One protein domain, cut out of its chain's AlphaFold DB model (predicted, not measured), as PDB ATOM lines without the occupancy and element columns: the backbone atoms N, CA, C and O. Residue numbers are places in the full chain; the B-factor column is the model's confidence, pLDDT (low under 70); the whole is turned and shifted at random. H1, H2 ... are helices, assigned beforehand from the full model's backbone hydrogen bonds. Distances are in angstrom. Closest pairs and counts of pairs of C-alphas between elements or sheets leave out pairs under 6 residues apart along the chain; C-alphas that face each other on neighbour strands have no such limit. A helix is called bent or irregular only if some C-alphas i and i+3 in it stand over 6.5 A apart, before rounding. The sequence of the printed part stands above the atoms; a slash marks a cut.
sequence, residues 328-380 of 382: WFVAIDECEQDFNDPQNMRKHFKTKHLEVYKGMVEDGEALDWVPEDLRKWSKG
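Overview. This is residues 328 to 380 of the 382 residues of the protein "C2H2-type domain-containing protein" of Elsinoe ampelina (UniProt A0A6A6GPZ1). Four short helices follow one another in an open arrangement with few contacts: H2 and H3 make a corner through one residue, and the chain then folds back through residues 363 to 371 to bring H4 crosswise to H3. H1, a single short turn, lies away from the other three helices, and the stretch of residues 334 to 341 leads from it to the first residue of H2. The printed part has 53 residues with four named helices, in the order H1, H2, H3, H4, and no named strand; the class is all helix. The whole is compact, with a radius of gyration of the C-alphas of 10.8 A, and the C-alphas span 32 by 22 by 18 A along their three main axes.

Arrangement. The longest helix by residues is H2, residues 342 to 352. A tight link of one residue, His 353, joins it to H3, residues 354 to 362. H2 and H3 meet only through their link, and they are near each other, with 6 pairs of C-alphas within 10 A. H4, residues 372 to 378, only just touches H3, with 3 pairs of C-alphas within 8 A. The closest C-alphas of these two helices are those of Lys 358 and Ser 378, 5.7 A apart. Their lines are about perpendicular, at 87 degrees, and their centres are 10.9 A apart. H2 and H4 are apart. H1, residues 330 to 333, is apart from H2, H3 and H4. In H2, H3 and H4 every pair of O i and N i+4 is within hydrogen-bond range. H1 is too short for such a pair, and its one pair of O i and N i+3 is not within range.

Along the chain. H2 runs from Pro 342, with its C-alpha at (267.595, 303.949, 425.585), to Lys 352, and measures 15.0 A from first to last C-alpha. H3 measures 12.5 A from Leu 354 to Glu 362, and H4 measures 10.2 A from Glu 372 to Ser 378, whose C-alpha is at (273.098, 317.079, 437.876). H1 measures 5.9 A; it begins at Val 330, with its C-alpha at (278.842, 312.092, 420.713), and ends at Asp 333. No helix is bent.

Size, cuts and confidence. The two C-alphas farthest apart are those of Asn 340 and Asp 363, 32.6 A. The C-alphas of Trp 328 and Gly 380, the first and last printed residues, are 19.9 A apart. The printed part has no cut. No link is long: those from H1 to H2, with 8 residues, and from H3 to H4, with 9 residues, are short. The mean pLDDT of the printed part is 80.0, and residues 367 to 380 are under 70; the mean pLDDT of H4 is 60.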
ATOM      1  N   TRP A 328     274.386 310.350 423.832       80.44
ATOM      2  CA  TRP A 328     274.074 311.777 423.756       80.44
ATOM      3  C   TRP A 328     275.314 312.674 423.746       80.44
ATOM      4  O   TRP A 328     275.239 313.784 423.245       80.44
ATOM      5  N   PHE A 329     276.450 312.202 424.255       83.81
ATOM      6  CA  PHE A 329     277.705 312.957 424.319       83.81
ATOM      7  C   PHE A 329     278.585 312.840 423.064       83.81
ATOM      8  O   PHE A 329     279.711 313.335 423.075       83.81
ATOM      9  N   VAL A 330     278.086 312.241 421.974       81.69
ATOM     10  CA  VAL A 330     278.842 312.092 420.713       81.69
ATOM     11  C   VAL A 330     279.389 313.426 420.184       81.69
ATOM     12  O   VAL A 330     280.496 313.471 419.667       81.69
ATOM     13  N   ALA A 331     278.652 314.525 420.373       72.12
ATOM     14  CA  ALA A 331     279.031 315.849 419.880       72.12
ATOM     15  C   ALA A 331     280.052 316.598 420.760       72.12
ATOM     16  O   ALA A 331     280.520 317.656 420.355       72.12
ATOM     17  N   ILE A 332     280.348 316.099 421.966       76.62
ATOM     18  CA  ILE A 332     281.179 316.808 422.956       76.62
ATOM     19  C   ILE A 332     282.471 316.043 423.227       76.62
ATOM     20  O   ILE A 332     283.544 316.631 423.220       76.62
ATOM     21  N   ASP A 333     282.353 314.741 423.478       81.00
ATOM     22  CA  ASP A 333     283.461 313.887 423.933       81.00
ATOM     23  C   ASP A 333     283.780 312.790 422.909       81.00
ATOM     24  O   ASP A 333     284.302 311.735 423.255       81.00
ATOM     25  N   GLU A 334     283.354 312.988 421.654       85.88
ATOM     26  CA  GLU A 334     283.538 312.026 420.555       85.88
ATOM     27  C   GLU A 334     283.094 310.602 420.948       85.88
ATOM     28  O   GLU A 334     283.654 309.590 420.531       85.88
ATOM     29  N   CYS A 335     282.078 310.500 421.815       91.69
ATOM     30  CA  CYS A 335     281.629 309.215 422.319       91.69
ATOM     31  C   CYS A 335     280.817 308.481 421.247       91.69
ATOM     32  O   CYS A 335     279.603 308.654 421.142       91.69
ATOM     33  N   GLU A 336     281.486 307.616 420.490       93.31
ATOM     34  CA  GLU A 336     280.899 306.819 419.404       93.31
ATOM     35  C   GLU A 336     280.105 305.589 419.892       93.31
ATOM     36  O   GLU A 336     279.695 304.747 419.095       93.31
ATOM     37  N   GLN A 337     279.887 305.436 421.206       93.25
ATOM     38  CA  GLN A 337     279.142 304.285 421.719       93.25
ATOM     39  C   GLN A 337     277.657 304.379 421.379       93.25
ATOM     40  O   GLN A 337     277.008 305.401 421.604       93.25
ATOM     41  N   ASP A 338     277.103 303.262 420.930       90.44
ATOM     42  CA  ASP A 338     275.707 303.119 420.566       90.44
ATOM     43  C   ASP A 338     275.055 301.940 421.315       90.44
ATOM     44  O   ASP A 338     275.705 300.996 421.776       90.44
ATOM     45  N   PHE A 339     273.740 302.011 421.512       90.44
ATOM     46  CA  PHE A 339     273.032 301.092 422.402       90.44
ATOM     47  C   PHE A 339     271.779 300.520 421.754       90.44
ATOM     48  O   PHE A 339     271.017 301.219 421.103       90.44
ATOM     49  N   ASN A 340     271.489 299.251 422.031       85.75
ATOM     50  CA  ASN A 340     270.275 298.586 421.543       85.75
ATOM     51  C   ASN A 340     268.977 299.090 422.197       85.75
ATOM     52  O   ASN A 340     267.883 298.753 421.744       85.75
ATOM     53  N   ASP A 341     269.072 299.848 423.294       85.56
ATOM     54  CA  ASP A 341     267.918 300.498 423.898       85.56
ATOM     55  C   ASP A 341     268.294 301.762 424.696       85.56
ATOM     56  O   ASP A 341     269.417 301.873 425.204       85.56
ATOM     57  N   PRO A 342     267.343 302.702 424.867       81.44
ATOM     58  CA  PRO A 342     267.595 303.949 425.585       81.44
ATOM     59  C   PRO A 342     267.978 303.776 427.060       81.44
ATOM     60  O   PRO A 342     268.643 304.648 427.614       81.44
ATOM     61  N   GLN A 343     267.569 302.691 427.732       86.44
ATOM     62  CA  GLN A 343     267.909 302.494 429.147       86.44
ATOM     63  C   GLN A 343     269.394 302.174 429.311       86.44
ATOM     64  O   GLN A 343     270.026 302.670 430.244       86.44
ATOM     65  N   ASN A 344     269.960 301.381 428.403       90.38
ATOM     66  CA  ASN A 344     271.389 301.088 428.397       90.38
ATOM     67  C   ASN A 344     272.228 302.328 428.069       90.38
ATOM     68  O   ASN A 344     273.209 302.580 428.766       90.38
ATOM     69  N   MET A 345     271.787 303.157 427.120       93.00
ATOM     70  CA  MET A 345     272.428 304.448 426.850       93.00
ATOM     71  C   MET A 345     272.383 305.372 428.081       93.00
ATOM     72  O   MET A 345     273.409 305.928 428.464       93.00
ATOM     73  N   ARG A 346     271.247 305.466 428.793       85.69
ATOM     74  CA  ARG A 346     271.155 306.259 430.041       85.69
ATOM     75  C   ARG A 346     272.114 305.760 431.120       85.69
ATOM     76  O   ARG A 346     272.731 306.564 431.816       85.69
ATOM     77  N   LYS A 347     272.242 304.438 431.275       91.81
ATOM     78  CA  LYS A 347     273.224 303.846 432.196       91.81
ATOM     79  C   LYS A 347     274.642 304.232 431.791       91.81
ATOM     80  O   LYS A 347     275.396 304.678 432.649       91.81
ATOM     81  N   HIS A 348     274.972 304.124 430.506       93.94
ATOM     82  CA  HIS A 348     276.261 304.555 429.981       93.94
ATOM     83  C   HIS A 348     276.524 306.035 430.284       93.94
ATOM     84  O   HIS A 348     277.521 306.327 430.943       93.94
ATOM     85  N   PHE A 349     275.598 306.933 429.929       90.06
ATOM     86  CA  PHE A 349     275.690 308.365 430.226       90.06
ATOM     87  C   PHE A 349     275.972 308.610 431.710       90.06
ATOM     88  O   PHE A 349     276.928 309.296 432.060       90.06
ATOM     89  N   LYS A 350     275.200 307.968 432.595       88.81
ATOM     90  CA  LYS A 350     275.377 308.097 434.044       88.81
ATOM     91  C   LYS A 350     276.776 307.684 434.504       88.81
ATOM     92  O   LYS A 350     277.321 308.295 435.413       88.81
ATOM     93  N   THR A 351     277.335 306.636 433.906       93.69
ATOM     94  CA  THR A 351     278.638 306.083 434.308       93.69
ATOM     95  C   THR A 351     279.842 306.738 433.641       93.69
ATOM     96  O   THR A 351     280.939 306.633 434.182       93.69
ATOM     97  N   LYS A 352     279.671 307.346 432.463       95.00
ATOM     98  CA  LYS A 352     280.776 307.840 431.630       95.00
ATOM     99  C   LYS A 352     280.782 309.358 431.464       95.00
ATOM    100  O   LYS A 352     281.857 309.933 431.465       95.00
ATOM    101  N   HIS A 353     279.608 309.987 431.408       91.31
ATOM    102  CA  HIS A 353     279.455 311.388 430.988       91.31
ATOM    103  C   HIS A 353     278.898 312.316 432.068       91.31
ATOM    104  O   HIS A 353     279.005 313.532 431.950       91.31
ATOM    105  N   LEU A 354     278.312 311.772 433.140       89.69
ATOM    106  CA  LEU A 354     277.615 312.583 434.144       89.69
ATOM    107  C   LEU A 354     278.518 313.614 434.835       89.69
ATOM    108  O   LEU A 354     278.070 314.732 435.069       89.69
ATOM    109  N   GLU A 355     279.757 313.256 435.172       90.38
ATOM    110  CA  GLU A 355     280.674 314.183 435.853       90.38
ATOM    111  C   GLU A 355     281.190 315.276 434.909       90.38
ATOM    112  O   GLU A 355     281.224 316.438 435.301       90.38
ATOM    113  N   VAL A 356     281.477 314.941 433.644       89.38
ATOM    114  CA  VAL A 356     281.830 315.933 432.610       89.38
ATOM    115  C   VAL A 356     280.684 316.927 432.428       89.38
ATOM    116  O   VAL A 356     280.884 318.136 432.482       89.38
ATOM    117  N   TYR A 357     279.456 316.415 432.306       86.31
ATOM    118  CA  TYR A 357     278.268 317.249 432.167       86.31
ATOM    119  C   TYR A 357     278.042 318.182 433.364       86.31
ATOM    120  O   TYR A 357     277.654 319.333 433.177       86.31
ATOM    121  N   LYS A 358     278.272 317.710 434.597       87.50
ATOM    122  CA  LYS A 358     278.166 318.558 435.795       87.50
ATOM    123  C   LYS A 358     279.155 319.721 435.755       87.50
ATOM    124  O   LYS A 358     278.727 320.836 436.030       87.50
ATOM    125  N   GLY A 359     280.404 319.475 435.352       88.62
ATOM    126  CA  GLY A 359     281.407 320.532 435.178       88.62
ATOM    127  C   GLY A 359     280.936 321.613 434.203       88.62
ATOM    128  O   GLY A 359     280.858 322.778 434.574       88.62
ATOM    129  N   MET A 360     280.450 321.216 433.020       85.56
ATOM    130  CA  MET A 360     279.902 322.164 432.035       85.56
ATOM    131  C   MET A 360     278.747 323.005 432.595       85.56
ATOM    132  O   MET A 360     278.593 324.173 432.253       85.56
ATOM    133  N   VAL A 361     277.901 322.420 433.448       84.06
ATOM    134  CA  VAL A 361     276.794 323.150 434.080       84.06
ATOM    135  C   VAL A 361     277.299 324.178 435.091       84.06
ATOM    136  O   VAL A 361     276.751 325.278 435.146       84.06
ATOM    137  N   GLU A 362     278.310 323.829 435.885       87.94
ATOM    138  CA  GLU A 362     278.933 324.735 436.858       87.94
ATOM    139  C   GLU A 362     279.645 325.904 436.168       87.94
ATOM    140  O   GLU A 362     279.532 327.040 436.628       87.94
ATOM    141  N   ASP A 363     280.259 325.645 435.013       87.44
ATOM    142  CA  ASP A 363     280.934 326.652 434.186       87.44
ATOM    143  C   ASP A 363     279.958 327.537 433.383       87.44
ATOM    144  O   ASP A 363     280.363 328.482 432.707       87.44
ATOM    145  N   GLY A 364     278.647 327.270 433.465       86.38
ATOM    146  CA  GLY A 364     277.626 328.007 432.716       86.38
ATOM    147  C   GLY A 364     277.553 327.637 431.229       86.38
ATOM    148  O   GLY A 364     276.820 328.272 430.476       86.38
ATOM    149  N   GLU A 365     278.245 326.578 430.817       81.88
ATOM    150  CA  GLU A 365     278.245 326.010 429.463       81.88
ATOM    151  C   GLU A 365     277.188 324.901 429.295       81.88
ATOM    152  O   GLU A 365     277.261 324.065 428.390       81.88
ATOM    153  N   ALA A 366     276.188 324.859 430.184       74.38
ATOM    154  CA  ALA A 366     275.121 323.871 430.140       74.38
ATOM    155  C   ALA A 366     274.413 323.904 428.781       74.38
ATOM    156  O   ALA A 366     273.730 324.862 428.429       74.38
ATOM    157  N   LEU A 367     274.532 322.813 428.033       65.94
ATOM    158  CA  LEU A 367     273.948 322.738 426.706       65.94
ATOM    159  C   LEU A 367     272.421 322.634 426.775       65.94
ATOM    160  O   LEU A 367     271.860 321.697 427.357       65.94
ATOM    161  N   ASP A 368     271.751 323.573 426.102       64.44
ATOM    162  CA  ASP A 368     270.291 323.679 426.042       64.44
ATOM    163  C   ASP A 368     269.595 322.477 425.387       64.44
ATOM    164  O   ASP A 368     268.379 322.322 425.503       64.44
ATOM    165  N   TRP A 369     270.344 321.582 424.747       64.31
ATOM    166  CA  TRP A 369     269.800 320.366 424.151       64.31
ATOM    167  C   TRP A 369     269.822 319.151 425.089       64.31
ATOM    168  O   TRP A 369     269.192 318.142 424.770       64.31
ATOM    169  N   VAL A 370     270.491 319.215 426.252       62.41
ATOM    170  CA  VAL A 370     270.499 318.080 427.190       62.41
ATOM    171  C   VAL A 370     269.116 317.936 427.838       62.41
ATOM    172  O   VAL A 370     268.624 318.924 428.402       62.41
ATOM    173  N   PRO A 371     268.491 316.737 427.778       61.00
ATOM    174  CA  PRO A 371     267.151 316.497 428.305       61.00
ATOM    175  C   PRO A 371     266.953 316.988 429.747       61.00
ATOM    176  O   PRO A 371     267.811 316.812 430.615       61.00
ATOM    177  N   GLU A 372     265.795 317.597 430.011       60.78
ATOM    178  CA  GLU A 372     265.413 318.195 431.303       60.78
ATOM    179  C   GLU A 372     265.560 317.217 432.489       60.78
ATOM    180  O   GLU A 372     265.908 317.607 433.602       60.78
ATOM    181  N   ASP A 373     265.309 315.927 432.275       58.81
ATOM    182  CA  ASP A 373     265.449 314.880 433.288       58.81
ATOM    183  C   ASP A 373     266.910 314.612 433.675       58.81
ATOM    184  O   ASP A 373     267.195 314.389 434.851       58.81
ATOM    185  N   LEU A 374     267.851 314.738 432.739       60.97
ATOM    186  CA  LEU A 374     269.277 314.683 433.062       60.97
ATOM    187  C   LEU A 374     269.764 315.947 433.775       60.97
ATOM    188  O   LEU A 374     270.591 315.854 434.684       60.97
ATOM    189  N   ARG A 375     269.206 317.122 433.443       65.12
ATOM    190  CA  ARG A 375     269.457 318.363 434.207       65.12
ATOM    191  C   ARG A 375     269.003 318.244 435.658       65.12
ATOM    192  O   ARG A 375     269.580 318.867 436.547       65.12
ATOM    193  N   LYS A 376     267.952 317.465 435.927       63.94
ATOM    194  CA  LYS A 376     267.503 317.198 437.303       63.94
ATOM    195  C   LYS A 376     268.512 316.332 438.065       63.94
ATOM    196  O   LYS A 376     268.736 316.583 439.248       63.94
ATOM    197  N   TRP A 377     269.174 315.393 437.382       58.41
ATOM    198  CA  TRP A 377     270.201 314.532 437.979       58.41
ATOM    199  C   TRP A 377     271.488 315.280 438.337       58.41
ATOM    200  O   TRP A 377     272.057 315.006 439.394       58.41
ATOM    201  N   SER A 378     271.934 316.245 437.522       54.22
ATOM    202  CA  SER A 378     273.098 317.079 437.876       54.22
ATOM    203  C   SER A 378     272.838 317.936 439.120       54.22
ATOM    204  O   SER A 378     273.742 318.149 439.919       54.22
ATOM    205  N   LYS A 379     271.579 318.328 439.359       60.69
ATOM    206  CA  LYS A 379     271.141 319.104 440.534       60.69
ATOM    207  C   LYS A 379     270.888 318.266 441.798       60.69
ATOM    208  O   LYS A 379     270.317 318.782 442.758       60.69
ATOM    209  N   GLY A 380     271.251 316.981 441.806       45.94
ATOM    210  CA  GLY A 380     271.137 316.112 442.985       45.94
ATOM    211  C   GLY A 380     269.703 315.766 443.415       45.94
ATOM    212  O   GLY A 380     269.512 315.261 444.518       45.94
TER     213      GLY A 380